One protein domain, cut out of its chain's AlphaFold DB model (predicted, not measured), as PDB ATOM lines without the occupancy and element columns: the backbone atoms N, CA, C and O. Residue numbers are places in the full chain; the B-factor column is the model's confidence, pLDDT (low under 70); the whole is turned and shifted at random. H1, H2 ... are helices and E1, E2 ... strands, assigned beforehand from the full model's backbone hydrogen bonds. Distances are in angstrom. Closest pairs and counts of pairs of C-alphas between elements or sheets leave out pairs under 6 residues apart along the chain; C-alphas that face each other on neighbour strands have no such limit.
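This is residues 258 to 365 of the 584 residues of an uncharacterized protein of Oscillospiraceae bacterium (UniProt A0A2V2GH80). A strongly twisted sheet of four strands curls round one helix, H1, while H2 and H3 pack together beyond one end of the sheet and the short H4 follows the last strand. The long axis runs from the H2 to H3 link, with Gly 288, to the turn of the E3 to E4 hairpin, with Phe 346. The 108 printed residues hold four named helices and four named strands in the order H1 H2 H3 E1 E2 E3 E4 H4, a mixed class, and the antiparallel sheet runs E1 E2 E3 E4. The whole is compact, with a radius of gyration of the C-alphas of 14.2 A, yet elongated in outline, spanning 45 by 25 by 24 A.

Find C-alpha 263 at (74.662, 91.666, 163.928), where H1 begins; it runs through residues 263 to 271, 12.6 A. Next come H2, residues 276 to 280, 5.9 A, and H3, residues 291 to 303, 17.8 A. Look for E1 at residues 309 to 316 and E2 at residues 322 to 328, each 19.4 A long. E3, residues 331 to 343, is the longest strand at 32.3 A and begins at C-alpha 331, (87.421, 83.572, 151.823). E4 covers residues 349 to 358, 25.9 A, and H4, residues 360 to 363, 5.2 A, ends at C-alpha 363, (84.143, 90.499, 142.353).

Start with the sheet, a meander, each strand the antiparallel neighbour of the one before. In the hairpin E1 and E2, N 311 and O 325 are 2.9 A apart, within hydrogen-bond range. In the hairpin E2 and E3, look at N 324 and O 336, 2.8 A; in the hairpin E3 and E4, at N 337 and O 355, 2.9 A. E1 bends by 58 degrees at residue 313, E3 by 56 degrees at residue 340 and E4 by 52 degrees at residue 355. H1 is on the sheet, which curls round it; its closest C-alphas to E4 are those of Arg 266 and Ser 352, 6.5 A. H1 and H3 are close but not clearly touching, the closest C-alphas being those of Phe 271 and Ser 302, 5.7 A, at a steep tilt of 39 degrees, opposite ways. H2 and H3 touch, with the C-alphas of Gly 276 and Ala 295 closest at 4.0 A; neither is on the sheet. H4 only grazes the sheet; the C-alphas of Val 333 and Tyr 362 are its closest to E3, 5.7 A. In H1, H2 and H3 every O i to N i+4 pair is within hydrogen-bond range; H4 is too short for such a pair.

The C-alphas of Gly 288 and Phe 346, the two farthest apart, are 46.9 A apart. The printed part has no cut and no long link. The mean pLDDT of the printed part of this model is 91.3, and no printed residue is under 70.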
ATOM      1  N   PHE A 258      65.683  88.658 170.271       90.31
ATOM      2  CA  PHE A 258      67.116  88.613 170.548       90.31
ATOM      3  C   PHE A 258      67.913  88.120 169.340       90.31
ATOM      4  O   PHE A 258      68.814  88.827 168.894       90.31
ATOM      5  N   GLU A 259      67.549  86.971 168.758       89.56
ATOM      6  CA  GLU A 259      68.210  86.479 167.544       89.56
ATOM      7  C   GLU A 259      68.032  87.466 166.379       89.56
ATOM      8  O   GLU A 259      69.004  87.746 165.682       89.56
ATOM      9  N   TYR A 260      66.852  88.079 166.208       87.31
ATOM     10  CA  TYR A 260      66.645  89.114 165.183       87.31
ATOM     11  C   TYR A 260      67.558  90.340 165.368       87.31
ATOM     12  O   TYR A 260      68.057  90.886 164.390       87.31
ATOM     13  N   THR A 261      67.835  90.765 166.605       90.12
ATOM     14  CA  THR A 261      68.741  91.899 166.871       90.12
ATOM     15  C   THR A 261      70.226  91.613 166.636       90.12
ATOM     16  O   THR A 261      71.031  92.543 166.679       90.12
ATOM     17  N   ARG A 262      70.628  90.362 166.381       89.88
ATOM     18  CA  ARG A 262      72.050  90.017 166.249       89.88
ATOM     19  C   ARG A 262      72.679  90.597 164.978       89.88
ATOM     20  O   ARG A 262      72.137  90.368 163.896       89.88
ATOM     21  N   PRO A 263      73.870  91.223 165.074       90.06
ATOM     22  CA  PRO A 263      74.662  91.666 163.928       90.06
ATOM     23  C   PRO A 263      74.749  90.650 162.790       90.06
ATOM     24  O   PRO A 263      74.473  90.993 161.647       90.06
ATOM     25  N   GLU A 264      75.054  89.388 163.106       89.88
ATOM     26  CA  GLU A 264      75.209  88.325 162.104       89.88
ATOM     27  C   GLU A 264      73.932  88.112 161.271       89.88
ATOM     28  O   GLU A 264      73.998  88.004 160.048       89.88
ATOM     29  N   ASN A 265      72.762  88.121 161.919       90.94
ATOM     30  CA  ASN A 265      71.474  87.940 161.250       90.94
ATOM     31  C   ASN A 265      71.065  89.196 160.468       90.94
ATOM     32  O   ASN A 265      70.555  89.078 159.361       90.94
ATOM     33  N   ARG A 266      71.361  90.400 160.973       91.75
ATOM     34  CA  ARG A 266      71.091  91.664 160.262       91.75
ATOM     35  C   ARG A 266      71.978  91.862 159.027       91.75
ATOM     36  O   ARG A 266      71.528  92.453 158.049       91.75
ATOM     37  N   ILE A 267      73.210  91.351 159.055       93.31
ATOM     38  CA  ILE A 267      74.106  91.293 157.890       93.31
ATOM     39  C   ILE A 267      73.589  90.256 156.884       93.31
ATOM     40  O   ILE A 267      73.527  90.542 155.690       93.31
ATOM     41  N   LYS A 268      73.154  89.080 157.353       91.81
ATOM     42  CA  LYS A 268      72.544  88.049 156.506       91.81
ATOM     43  C   LYS A 268      71.267  88.531 155.810       91.81
ATOM     44  O   LYS A 268      71.197  88.425 154.591       91.81
ATOM     45  N   ASP A 269      70.328  89.128 156.550       91.12
ATOM     46  CA  ASP A 269      69.095  89.733 156.016       91.12
ATOM     47  C   ASP A 269      69.399  90.698 154.855       91.12
ATOM     48  O   ASP A 269      68.683  90.716 153.856       91.12
ATOM     49  N   TYR A 270      70.471  91.492 154.981       93.62
ATOM     50  CA  TYR A 270      70.922  92.414 153.941       93.62
ATOM     51  C   TYR A 270      71.401  91.671 152.685       93.62
ATOM     52  O   TYR A 270      70.909  91.974 151.600       93.62
ATOM     53  N   PHE A 271      72.273  90.663 152.807       93.75
ATOM     54  CA  PHE A 271      72.719  89.881 151.643       93.75
ATOM     55  C   PHE A 271      71.586  89.093 150.985       93.75
ATOM     56  O   PHE A 271      71.508  89.093 149.765       93.75
ATOM     57  N   SER A 272      70.654  88.517 151.751       91.56
ATOM     58  CA  SER A 272      69.440  87.885 151.206       91.56
ATOM     59  C   SER A 272      68.485  88.869 150.505       91.56
ATOM     60  O   SER A 272      67.522  88.429 149.880       91.56
ATOM     61  N   SER A 273      68.715  90.184 150.623       91.62
ATOM     62  CA  SER A 273      67.918  91.247 149.989       91.62
ATOM     63  C   SER A 273      68.615  91.949 148.816       91.62
ATOM     64  O   SER A 273      68.036  92.870 148.241       91.62
ATOM     65  N   LEU A 274      69.838  91.543 148.454       93.06
ATOM     66  CA  LEU A 274      70.558  92.133 147.326       93.06
ATOM     67  C   LEU A 274      70.028  91.607 145.985       93.06
ATOM     68  O   LEU A 274      70.093  90.410 145.694       93.06
ATOM     69  N   ASP A 275      69.569  92.534 145.145       94.06
ATOM     70  CA  ASP A 275      69.324  92.314 143.720       94.06
ATOM     71  C   ASP A 275      70.482  92.848 142.854       94.06
ATOM     72  O   ASP A 275      71.433  93.462 143.349       94.06
ATOM     73  N   GLY A 276      70.402  92.609 141.540       92.94
ATOM     74  CA  GLY A 276      71.416  93.055 140.582       92.94
ATOM     75  C   GLY A 276      71.603  94.575 140.532       92.94
ATOM     76  O   GLY A 276      72.720  95.028 140.318       92.94
ATOM     77  N   SER A 277      70.568  95.378 140.803       94.88
ATOM     78  CA  SER A 277      70.678  96.844 140.822       94.88
ATOM     79  C   SER A 277      71.415  97.339 142.070       94.88
ATOM     80  O   SER A 277      72.294  98.203 141.986       94.88
ATOM     81  N   ALA A 278      71.132  96.725 143.224       93.88
ATOM     82  CA  ALA A 278      71.838  96.990 144.466       93.88
ATOM     83  C   ALA A 278      73.315  96.588 144.344       93.88
ATOM     84  O   ALA A 278      74.189  97.379 144.696       93.88
ATOM     85  N   VAL A 279      73.609  95.410 143.784       95.69
ATOM     86  CA  VAL A 279      74.988  94.945 143.559       95.69
ATOM     87  C   VAL A 279      75.712  95.788 142.514       95.69
ATOM     88  O   VAL A 279      76.865  96.142 142.755       95.69
ATOM     89  N   TYR A 280      75.052  96.202 141.427       96.00
ATOM     90  CA  TYR A 280      75.642  97.107 140.435       96.00
ATOM     91  C   TYR A 280      76.113  98.414 141.085       96.00
ATOM     92  O   TYR A 280      77.237  98.847 140.847       96.00
ATOM     93  N   SER A 281      75.337  98.979 142.020       94.31
ATOM     94  CA  SER A 281      75.747 100.170 142.785       94.31
ATOM     95  C   SER A 281      76.996  99.976 143.670       94.31
ATOM     96  O   SER A 281      77.626 100.960 144.050       94.31
ATOM     97  N   LEU A 282      77.388  98.729 143.971       94.31
ATOM     98  CA  LEU A 282      78.603  98.373 144.725       94.31
ATOM     99  C   LEU A 282      79.808  98.040 143.819       94.31
ATOM    100  O   LEU A 282      80.914  97.813 144.327       94.31
ATOM    101  N   ILE A 283      79.603  97.946 142.497       95.12
ATOM    102  CA  ILE A 283      80.636  97.540 141.530       95.12
ATOM    103  C   ILE A 283      80.790  98.465 140.312       95.12
ATOM    104  O   ILE A 283      81.769  98.306 139.595       95.12
ATOM    105  N   SER A 284      79.902  99.436 140.092       93.62
ATOM    106  CA  SER A 284      79.868 100.301 138.897       93.62
ATOM    107  C   SER A 284      81.118 101.165 138.662       93.62
ATOM    108  O   SER A 284      81.345 101.617 137.546       93.62
ATOM    109  N   GLU A 285      81.962 101.367 139.679       91.75
ATOM    110  CA  GLU A 285      83.275 102.024 139.546       91.75
ATOM    111  C   GLU A 285      84.376 101.095 138.979       91.75
ATOM    112  O   GLU A 285      85.516 101.525 138.793       91.75
ATOM    113  N   ARG A 286      84.081  99.810 138.724       90.31
ATOM    114  CA  ARG A 286      85.049  98.802 138.250       90.31
ATOM    115  C   ARG A 286      85.003  98.651 136.724       90.31
ATOM    116  O   ARG A 286      83.932  98.643 136.120       90.31
ATOM    117  N   ARG A 287      86.173  98.450 136.102       86.81
ATOM    118  CA  ARG A 287      86.313  98.145 134.662       86.81
ATOM    119  C   ARG A 287      85.484  96.897 134.317       86.81
ATOM    120  O   ARG A 287      85.621  95.878 134.987       86.81
ATOM    121  N   GLY A 288      84.624  96.991 133.301       85.50
ATOM    122  CA  GLY A 288      83.747  95.896 132.864       85.50
ATOM    123  C   GLY A 288      82.556  95.573 133.772       85.50
ATOM    124  O   GLY A 288      81.946  94.525 133.589       85.50
ATOM    125  N   ALA A 289      82.215  96.420 134.748       91.62
ATOM    126  CA  ALA A 289      80.971  96.255 135.493       91.62
ATOM    127  C   ALA A 289      79.755  96.627 134.628       91.62
ATOM    128  O   ALA A 289      79.675  97.732 134.095       91.62
ATOM    129  N   ASP A 290      78.785  95.718 134.554       93.06
ATOM    130  CA  ASP A 290      77.502  95.883 133.870       93.06
ATOM    131  C   ASP A 290      76.371  95.214 134.679       93.06
ATOM    132  O   ASP A 290      76.595  94.669 135.766       93.06
ATOM    133  N   GLU A 291      75.139  95.290 134.172       93.25
ATOM    134  CA  GLU A 291      73.952  94.737 134.837       93.25
ATOM    135  C   GLU A 291      73.921  93.195 134.850       93.25
ATOM    136  O   GLU A 291      73.320  92.615 135.756       93.25
ATOM    137  N   GLU A 292      74.578  92.515 133.904       93.81
ATOM    138  CA  GLU A 292      74.591  91.047 133.804       93.81
ATOM    139  C   GLU A 292      75.570  90.445 134.821       93.81
ATOM    140  O   GLU A 292      75.187  89.603 135.639       93.81
ATOM    141  N   ASN A 293      76.795  90.969 134.863       93.31
ATOM    142  CA  ASN A 293      77.812  90.617 135.851       93.31
ATOM    143  C   ASN A 293      77.341  90.953 137.278       93.31
ATOM    144  O   ASN A 293      77.532  90.165 138.210       93.31
ATOM    145  N   ALA A 294      76.641  92.081 137.457       95.38
ATOM    146  CA  ALA A 294      76.013  92.432 138.729       95.38
ATOM    147  C   ALA A 294      74.866  91.483 139.119       95.38
ATOM    148  O   ALA A 294      74.754  91.117 140.290       95.38
ATOM    149  N   ALA A 295      74.027  91.056 138.170       95.31
ATOM    150  CA  ALA A 295      72.950  90.100 138.427       95.31
ATOM    151  C   ALA A 295      73.479  88.694 138.762       95.31
ATOM    152  O   ALA A 295      72.953  88.053 139.674       95.31
ATOM    153  N   ALA A 296      74.541  88.235 138.094       94.69
ATOM    154  CA  ALA A 296      75.208  86.969 138.402       94.69
ATOM    155  C   ALA A 296      75.817  86.974 139.817       94.69
ATOM    156  O   ALA A 296      75.589  86.051 140.601       94.69
ATOM    157  N   LEU A 297      76.519  88.055 140.172       95.38
ATOM    158  CA  LEU A 297      77.096  88.270 141.501       95.38
ATOM    159  C   LEU A 297      76.017  88.392 142.595       95.38
ATOM    160  O   LEU A 297      76.171  87.830 143.681       95.38
ATOM    161  N   ALA A 298      74.895  89.063 142.306       94.62
ATOM    162  CA  ALA A 298      73.736  89.126 143.199       94.62
ATOM    163  C   ALA A 298      73.100  87.747 143.421       94.62
ATOM    164  O   ALA A 298      72.803  87.382 144.558       94.62
ATOM    165  N   ALA A 299      72.929  86.952 142.360       93.69
ATOM    166  CA  ALA A 299      72.390  85.602 142.466       93.69
ATOM    167  C   ALA A 299      73.296  84.691 143.313       93.69
ATOM    168  O   ALA A 299      72.796  83.988 144.193       93.69
ATOM    169  N   ASP A 300      74.616  84.736 143.107       92.88
ATOM    170  CA  ASP A 300      75.583  83.921 143.850       92.88
ATOM    171  C   ASP A 300      75.670  84.284 145.345       92.88
ATOM    172  O   ASP A 300      75.700  83.386 146.198       92.88
ATOM    173  N   ILE A 301      75.685  85.578 145.691       91.06
ATOM    174  CA  ILE A 301      75.772  86.009 147.096       91.06
ATOM    175  C   ILE A 301      74.444  85.822 147.844       91.06
ATOM    176  O   ILE A 301      74.449  85.414 149.008       91.06
ATOM    177  N   SER A 302      73.305  86.027 147.173       88.31
ATOM    178  CA  SER A 302      71.974  85.796 147.747       88.31
ATOM    179  C   SER A 302      71.690  84.302 147.930       88.31
ATOM    180  O   SER A 302      71.205  83.906 148.993       88.31
ATOM    181  N   ALA A 303      72.067  83.444 146.974       87.25
ATOM    182  CA  ALA A 303      71.953  81.987 147.113       87.25
ATOM    183  C   ALA A 303      72.851  81.426 148.230       87.25
ATOM    184  O   ALA A 303      72.458  80.494 148.931       87.25
ATOM    185  N   ALA A 304      74.031  82.015 148.444       85.38
ATOM    186  CA  ALA A 304      74.923  81.652 149.543       85.38
ATOM    187  C   ALA A 304      74.598  82.340 150.880       85.38
ATOM    188  O   ALA A 304      75.273  82.070 151.871       85.38
ATOM    189  N   SER A 305      73.570  83.196 150.960       81.00
ATOM    190  CA  SER A 305      73.269  83.967 152.179       81.00
ATOM    191  C   SER A 305      73.018  83.098 153.424       81.00
ATOM    192  O   SER A 305      73.284  83.534 154.545       81.00
ATOM    193  N   ASP A 306      72.606  81.836 153.254       81.88
ATOM    194  CA  ASP A 306      72.498  80.856 154.340       81.88
ATOM    195  C   ASP A 306      73.845  80.341 154.887       81.88
ATOM    196  O   ASP A 306      73.908  79.995 156.070       81.88
ATOM    197  N   SER A 307      74.910  80.307 154.075       85.88
ATOM    198  CA  SER A 307      76.256  79.850 154.463       85.88
ATOM    199  C   SER A 307      77.234  80.983 154.803       85.88
ATOM    200  O   SER A 307      78.327  80.707 155.304       85.88
ATOM    201  N   LEU A 308      76.854  82.250 154.585       89.44
ATOM    202  CA  LEU A 308      77.663  83.405 154.983       89.44
ATOM    203  C   LEU A 308      77.889  83.430 156.500       89.44
ATOM    204  O   LEU A 308      76.957  83.469 157.304       89.44
ATOM    205  N   SER A 309      79.158  83.493 156.892       91.75
ATOM    206  CA  SER A 309      79.577  83.751 158.269       91.75
ATOM    207  C   SER A 309      80.074  85.192 158.407       91.75
ATOM    208  O   SER A 309      80.608  85.765 157.463       91.75
ATOM    209  N   SER A 310      79.884  85.812 159.574       93.12
ATOM    210  CA  SER A 310      80.323  87.190 159.834       93.12
ATOM    211  C   SER A 310      81.285  87.223 161.016       93.12
ATOM    212  O   SER A 310      80.931  86.810 162.119       93.12
ATOM    213  N   ALA A 311      82.495  87.735 160.798       92.25
ATOM    214  CA  ALA A 311      83.514  87.911 161.827       92.25
ATOM    215  C   ALA A 311      83.777  89.404 162.049       92.25
ATOM    216  O   ALA A 311      84.003  90.146 161.097       92.25
ATOM    217  N   ARG A 312      83.761  89.865 163.302       92.56
ATOM    218  CA  ARG A 312      84.029  91.272 163.624       92.56
ATOM    219  C   ARG A 312      85.493  91.616 163.324       92.56
ATOM    220  O   ARG A 312      86.393  90.994 163.883       92.56
ATOM    221  N   THR A 313      85.722  92.609 162.468       89.44
ATOM    222  CA  THR A 313      87.058  93.017 161.987       89.44
ATOM    223  C   THR A 313      87.573  94.309 162.619       89.44
ATOM    224  O   THR A 313      88.773  94.564 162.561       89.44
ATOM    225  N   GLY A 314      86.699  95.112 163.236       79.75
ATOM    226  CA  GLY A 314      87.051  96.408 163.827       79.75
ATOM    227  C   GLY A 314      86.599  96.604 165.278       79.75
ATOM    228  O   GLY A 314      85.887  95.779 165.861       79.75
ATOM    229  N   GLY A 315      87.007  97.743 165.849       77.06
ATOM    230  CA  GLY A 315      86.514  98.256 167.132       77.06
ATOM    231  C   GLY A 315      85.037  98.666 167.077       77.06
ATOM    232  O   GLY A 315      84.296  98.234 166.193       77.06
ATOM    233  N   THR A 316      84.570  99.434 168.061       86.88
ATOM    234  CA  THR A 316      83.277 100.138 167.972       86.88
ATOM    235  C   THR A 316      83.586 101.580 167.574       86.88
ATOM    236  O   THR A 316      84.519 102.150 168.140       86.88
ATOM    237  N   GLY A 317      82.857 102.145 166.613       83.94
ATOM    238  CA  GLY A 317      82.954 103.567 166.272       83.94
ATOM    239  C   GLY A 317      82.366 104.468 167.363       83.94
ATOM    240  O   GLY A 317      81.598 104.009 168.209       83.94
ATOM    241  N   ASP A 318      82.697 105.759 167.333       84.44
ATOM    242  CA  ASP A 318      82.172 106.752 168.292       84.44
ATOM    243  C   ASP A 318      80.639 106.934 168.187       84.44
ATOM    244  O   ASP A 318      79.989 107.392 169.123       84.44
ATOM    245  N   ASP A 319      80.061 106.533 167.053       85.25
ATOM    246  CA  ASP A 319      78.628 106.471 166.738       85.25
ATOM    247  C   ASP A 319      77.956 105.140 167.143       85.25
ATOM    248  O   ASP A 319      76.763 104.947 166.912       85.25
ATOM    249  N   GLY A 320      78.710 104.200 167.723       86.94
ATOM    250  CA  GLY A 320      78.247 102.842 168.013       86.94
ATOM    251  C   GLY A 320      78.332 101.871 166.829       86.94
ATOM    252  O   GLY A 320      77.874 100.734 166.954       86.94
ATOM    253  N   SER A 321      78.909 102.273 165.690       92.12
ATOM    254  CA  SER A 321      79.048 101.397 164.521       92.12
ATOM    255  C   SER A 321      80.015 100.230 164.748       92.12
ATOM    256  O   SER A 321      80.916 100.272 165.592       92.12
ATOM    257  N   LEU A 322      79.817  99.153 163.986       93.38
ATOM    258  CA  LEU A 322      80.562  97.900 164.082       93.38
ATOM    259  C   LEU A 322      80.957  97.420 162.679       93.38
ATOM    260  O   LEU A 322      80.094  97.273 161.811       93.38
ATOM    261  N   SER A 323      82.241  97.123 162.463       94.25
ATOM    262  CA  SER A 323      82.743  96.581 161.190       94.25
ATOM    263  C   SER A 323      82.943  95.064 161.243       94.25
ATOM    264  O   SER A 323      83.533  94.528 162.189       94.25
ATOM    265  N   TYR A 324      82.481  94.387 160.195       95.38
ATOM    266  CA  TYR A 324      82.520  92.941 160.010       95.38
ATOM    267  C   TYR A 324      83.131  92.567 158.654       95.38
ATOM    268  O   TYR A 324      82.884  93.212 157.636       95.38
ATOM    269  N   GLY A 325      83.911  91.489 158.643       95.31
ATOM    270  CA  GLY A 325      84.272  90.741 157.446       95.31
ATOM    271  C   GLY A 325      83.275  89.609 157.235       95.31
ATOM    272  O   GLY A 325      83.028  88.811 158.141       95.31
ATOM    273  N   VAL A 326      82.704  89.555 156.038       95.19
ATOM    274  CA  VAL A 326      81.752  88.534 155.599       95.19
ATOM    275  C   VAL A 326      82.544  87.439 154.904       95.19
ATOM    276  O   VAL A 326      83.281  87.714 153.958       95.19
ATOM    277  N   ILE A 327      82.428  86.212 155.402       94.06
ATOM    278  CA  ILE A 327      83.274  85.079 155.038       94.06
ATOM    279  C   ILE A 327      82.407  83.951 154.479       94.06
ATOM    280  O   ILE A 327      81.508  83.446 155.160       94.06
ATOM    281  N   ARG A 328      82.742  83.526 153.260       90.88
ATOM    282  CA  ARG A 328      82.164  82.394 152.531       90.88
ATOM    283  C   ARG A 328      83.283  81.415 152.200       90.88
ATOM    284  O   ARG A 328      84.330  81.828 151.712       90.88
ATOM    285  N   ASP A 329      83.087  80.134 152.503       88.19
ATOM    286  CA  ASP A 329      84.031  79.050 152.177       88.19
ATOM    287  C   ASP A 329      85.495  79.318 152.620       88.19
ATOM    288  O   ASP A 329      86.458  78.835 152.030       88.19
ATOM    289  N   GLY A 330      85.668  80.113 153.686       87.75
ATOM    290  CA  GLY A 330      86.964  80.543 154.224       87.75
ATOM    291  C   GLY A 330      87.586  81.791 153.572       87.75
ATOM    292  O   GLY A 330      88.537  82.334 154.133       87.75
ATOM    293  N   LYS A 331      87.049  82.287 152.447       91.06
ATOM    294  CA  LYS A 331      87.421  83.572 151.823       91.06
ATOM    295  C   LYS A 331      86.579  84.720 152.397       91.06
ATOM    296  O   LYS A 331      85.379  84.558 152.606       91.06
ATOM    297  N   THR A 332      87.160  85.908 152.569       94.06
ATOM    298  CA  THR A 332      86.376  87.133 152.817       94.06
ATOM    299  C   THR A 332      85.802  87.645 151.495       94.06
ATOM    300  O   THR A 332      86.567  87.958 150.587       94.06
ATOM    301  N   VAL A 333      84.477  87.755 151.395       95.06
ATOM    302  CA  VAL A 333      83.756  88.202 150.185       95.06
ATOM    303  C   VAL A 333      83.273  89.651 150.268       95.06
ATOM    304  O   VAL A 333      83.165  90.321 149.243       95.06
ATOM    305  N   ALA A 334      83.037  90.172 151.476       95.56
ATOM    306  CA  ALA A 334      82.647  91.565 151.689       95.56
ATOM    307  C   ALA A 334      83.161  92.121 153.026       95.56
ATOM    308  O   ALA A 334      83.409  91.383 153.982       95.56
ATOM    309  N   LEU A 335      83.276  93.445 153.095       95.31
ATOM    310  CA  LEU A 335      83.445  94.224 154.317       95.31
ATOM    311  C   LEU A 335      82.171  95.042 154.534       95.31
ATOM    312  O   LEU A 335      81.732  95.754 153.632       95.31
ATOM    313  N   VAL A 336      81.573  94.927 155.715       95.94
ATOM    314  CA  VAL A 336      80.278  95.533 156.042       95.94
ATOM    315  C   VAL A 336      80.390  96.320 157.337       95.94
ATOM    316  O   VAL A 336      80.923  95.822 158.328       95.94
ATOM    317  N   THR A 337      79.845  97.533 157.344       95.12
ATOM    318  CA  THR A 337      79.647  98.326 158.558       95.12
ATOM    319  C   THR A 337      78.158  98.402 158.863       95.12
ATOM    320  O   THR A 337      77.339  98.686 157.985       95.12
ATOM    321  N   ILE A 338      77.814  98.138 160.122       94.88
ATOM    322  CA  ILE A 338      76.462  98.283 160.665       94.88
ATOM    323  C   ILE A 338      76.445  99.368 161.741       94.88
ATOM    324  O   ILE A 338      77.442  99.556 162.438       94.88
ATOM    325  N   ALA A 339      75.311 100.042 161.920       94.06
ATOM    326  CA  ALA A 339      75.097 101.013 162.996       94.06
ATOM    327  C   ALA A 339      73.732 100.795 163.683       94.06
ATOM    328  O   ALA A 339      72.847 100.175 163.077       94.06
ATOM    329  N   PRO A 340      73.539 101.278 164.928       92.56
ATOM    330  CA  PRO A 340      72.247 101.221 165.609       92.56
ATOM    331  C   PRO A 340      71.169 101.992 164.833       92.56
ATOM    332  O   PRO A 340      71.317 103.176 164.544       92.56
ATOM    333  N   SER A 341      70.062 101.322 164.510       91.25
ATOM    334  CA  SER A 341      68.973 101.843 163.671       91.25
ATOM    335  C   SER A 341      67.626 101.937 164.397       91.25
ATOM    336  O   SER A 341      66.623 102.320 163.797       91.25
ATOM    337  N   GLY A 342      67.564 101.534 165.669       89.31
ATOM    338  CA  GLY A 342      66.348 101.538 166.480       89.31
ATOM    339  C   GLY A 342      66.402 100.526 167.624       89.31
ATOM    340  O   GLY A 342      67.464 100.014 167.973       89.31
ATOM    341  N   GLN A 343      65.242 100.214 168.203       88.62
ATOM    342  CA  GLN A 343      65.096  99.197 169.249       88.62
ATOM    343  C   GLN A 343      63.912  98.270 168.963       88.62
ATOM    344  O   GLN A 343      62.886  98.676 168.419       88.62
ATOM    345  N   SER A 344      64.051  97.011 169.366       88.19
ATOM    346  CA  SER A 344      62.974  96.022 169.364       88.19
ATOM    347  C   SER A 344      61.966  96.272 170.497       88.19
ATOM    348  O   SER A 344      62.233  97.000 171.454       88.19
ATOM    349  N   ARG A 345      60.831  95.558 170.467       83.19
ATOM    350  CA  ARG A 345      59.789  95.566 171.520       83.19
ATOM    351  C   ARG A 345      60.263  95.213 172.946       83.19
ATOM    352  O   ARG A 345      59.467  95.314 173.874       83.19
ATOM    353  N   PHE A 346      61.508  94.763 173.119       87.94
ATOM    354  CA  PHE A 346      62.126  94.457 174.418       87.94
ATOM    355  C   PHE A 346      63.305  95.390 174.765       87.94
ATOM    356  O   PHE A 346      64.061  95.091 175.684       87.94
ATOM    357  N   GLY A 347      63.486  96.500 174.038       85.69
ATOM    358  CA  GLY A 347      64.566  97.469 174.274       85.69
ATOM    359  C   GLY A 347      65.948  97.035 173.769       85.69
ATOM    360  O   GLY A 347      66.916  97.761 173.960       85.69
ATOM    361  N   LEU A 348      66.054  95.870 173.119       89.94
ATOM    362  CA  LEU A 348      67.287  95.421 172.463       89.94
ATOM    363  C   LEU A 348      67.536  96.261 171.202       89.94
ATOM    364  O   LEU A 348      66.608  96.423 170.405       89.94
ATOM    365  N   GLU A 349      68.757  96.761 171.021       89.75
ATOM    366  CA  GLU A 349      69.173  97.540 169.846       89.75
ATOM    367  C   GLU A 349      69.037  96.731 168.551       89.75
ATOM    368  O   GLU A 349      69.455  95.579 168.474       89.75
ATOM    369  N   VAL A 350      68.460  97.346 167.519       92.00
ATOM    370  CA  VAL A 350      68.424  96.807 166.154       92.00
ATOM    371  C   VAL A 350      69.520  97.499 165.357       92.00
ATOM    372  O   VAL A 350      69.635  98.722 165.418       92.00
ATOM    373  N   TYR A 351      70.291  96.733 164.589       92.31
ATOM    374  CA  TYR A 351      71.315  97.258 163.689       92.31
ATOM    375  C   TYR A 351      70.849  97.212 162.224       92.31
ATOM    376  O   TYR A 351      70.085  96.322 161.821       92.31
ATOM    377  N   SER A 352      71.348  98.144 161.412       92.81
ATOM    378  CA  SER A 352      71.224  98.146 159.948       92.81
ATOM    379  C   SER A 352      72.591  98.292 159.288       92.81
ATOM    380  O   SER A 352      73.449  99.003 159.812       92.81
ATOM    381  N   VAL A 353      72.774  97.679 158.117       94.31
ATOM    382  CA  VAL A 353      73.930  97.944 157.247       94.31
ATOM    383  C   VAL A 353      73.902  99.403 156.794       94.31
ATOM    384  O   VAL A 353      72.896  99.868 156.264       94.31
ATOM    385  N   THR A 354      75.004 100.118 157.024       93.94
ATOM    386  CA  THR A 354      75.213 101.509 156.584       93.94
ATOM    387  C   THR A 354      76.246 101.616 155.467       93.94
ATOM    388  O   THR A 354      76.245 102.594 154.724       93.94
ATOM    389  N   SER A 355      77.116 100.614 155.317       93.06
ATOM    390  CA  SER A 355      78.071 100.511 154.214       93.06
ATOM    391  C   SER A 355      78.410  99.048 153.930       93.06
ATOM    392  O   SER A 355      78.564  98.250 154.856       93.06
ATOM    393  N   CYS A 356      78.554  98.711 152.650       94.81
ATOM    394  CA  CYS A 356      79.067  97.436 152.165       94.81
ATOM    395  C   CYS A 356      80.126  97.714 151.092       94.81
ATOM    396  O   CYS A 356      79.921  98.569 150.232       94.81
ATOM    397  N   ARG A 357      81.239  96.980 151.118       95.06
ATOM    398  CA  ARG A 357      82.204  96.891 150.016       95.06
ATOM    399  C   ARG A 357      82.484  95.423 149.732       95.06
ATOM    400  O   ARG A 357      83.009  94.719 150.592       95.06
ATOM    401  N   LEU A 358      82.184  94.978 148.517       95.06
ATOM    402  CA  LEU A 358      82.577  93.651 148.045       95.06
ATOM    403  C   LEU A 358      84.101  93.599 147.829       95.06
ATOM    404  O   LEU A 358      84.709  94.574 147.374       95.06
ATOM    405  N   VAL A 359      84.721  92.478 148.198       94.88
ATOM    406  CA  VAL A 359      86.176  92.281 148.139       94.88
ATOM    407  C   VAL A 359      86.611  92.034 146.700       94.88
ATOM    408  O   VAL A 359      85.996  91.261 145.968       94.88
ATOM    409  N   ASP A 360      87.699  92.686 146.301       91.25
ATOM    410  CA  ASP A 360      88.074  92.808 144.892       91.25
ATOM    411  C   ASP A 360      88.401  91.450 144.248       91.25
ATOM    412  O   ASP A 360      87.987  91.208 143.120       91.25
ATOM    413  N   SER A 361      89.005  90.525 145.005       91.31
ATOM    414  CA  SER A 361      89.292  89.144 144.578       91.31
ATOM    415  C   SER A 361      88.075  88.215 144.497       91.31
ATOM    416  O   SER A 361      88.228  87.070 144.093       91.31
ATOM    417  N   TYR A 362      86.901  88.648 144.968       92.81
ATOM    418  CA  TYR A 362      85.636  87.924 144.798       92.81
ATOM    419  C   TYR A 362      84.857  88.511 143.621       92.81
ATOM    420  O   TYR A 362      84.414  87.769 142.755       92.81
ATOM    421  N   VAL A 363      84.784  89.843 143.509       93.44
ATOM    422  CA  VAL A 363      84.143  90.499 142.353       93.44
ATOM    423  C   VAL A 363      84.877  90.188 141.041       93.44
ATOM    424  O   VAL A 363      84.233  90.033 140.010       93.44
ATOM    425  N   SER A 364      86.203  90.014 141.065       90.38
ATOM    426  CA  SER A 364      86.979  89.583 139.892       90.38
ATOM    427  C   SER A 364      86.648  88.171 139.392       90.38
ATOM    428  O   SER A 364      87.054  87.828 138.291       90.38
ATOM    429  N   GLU A 365      85.934  87.344 140.167       91.38
ATOM    430  CA  GLU A 365      85.434  86.037 139.703       91.38
ATOM    431  C   GLU A 365      84.184  86.193 138.796       91.38
ATOM    432  O   GLU A 365      83.763  85.220 138.176       91.38
TER     433      GLU A 365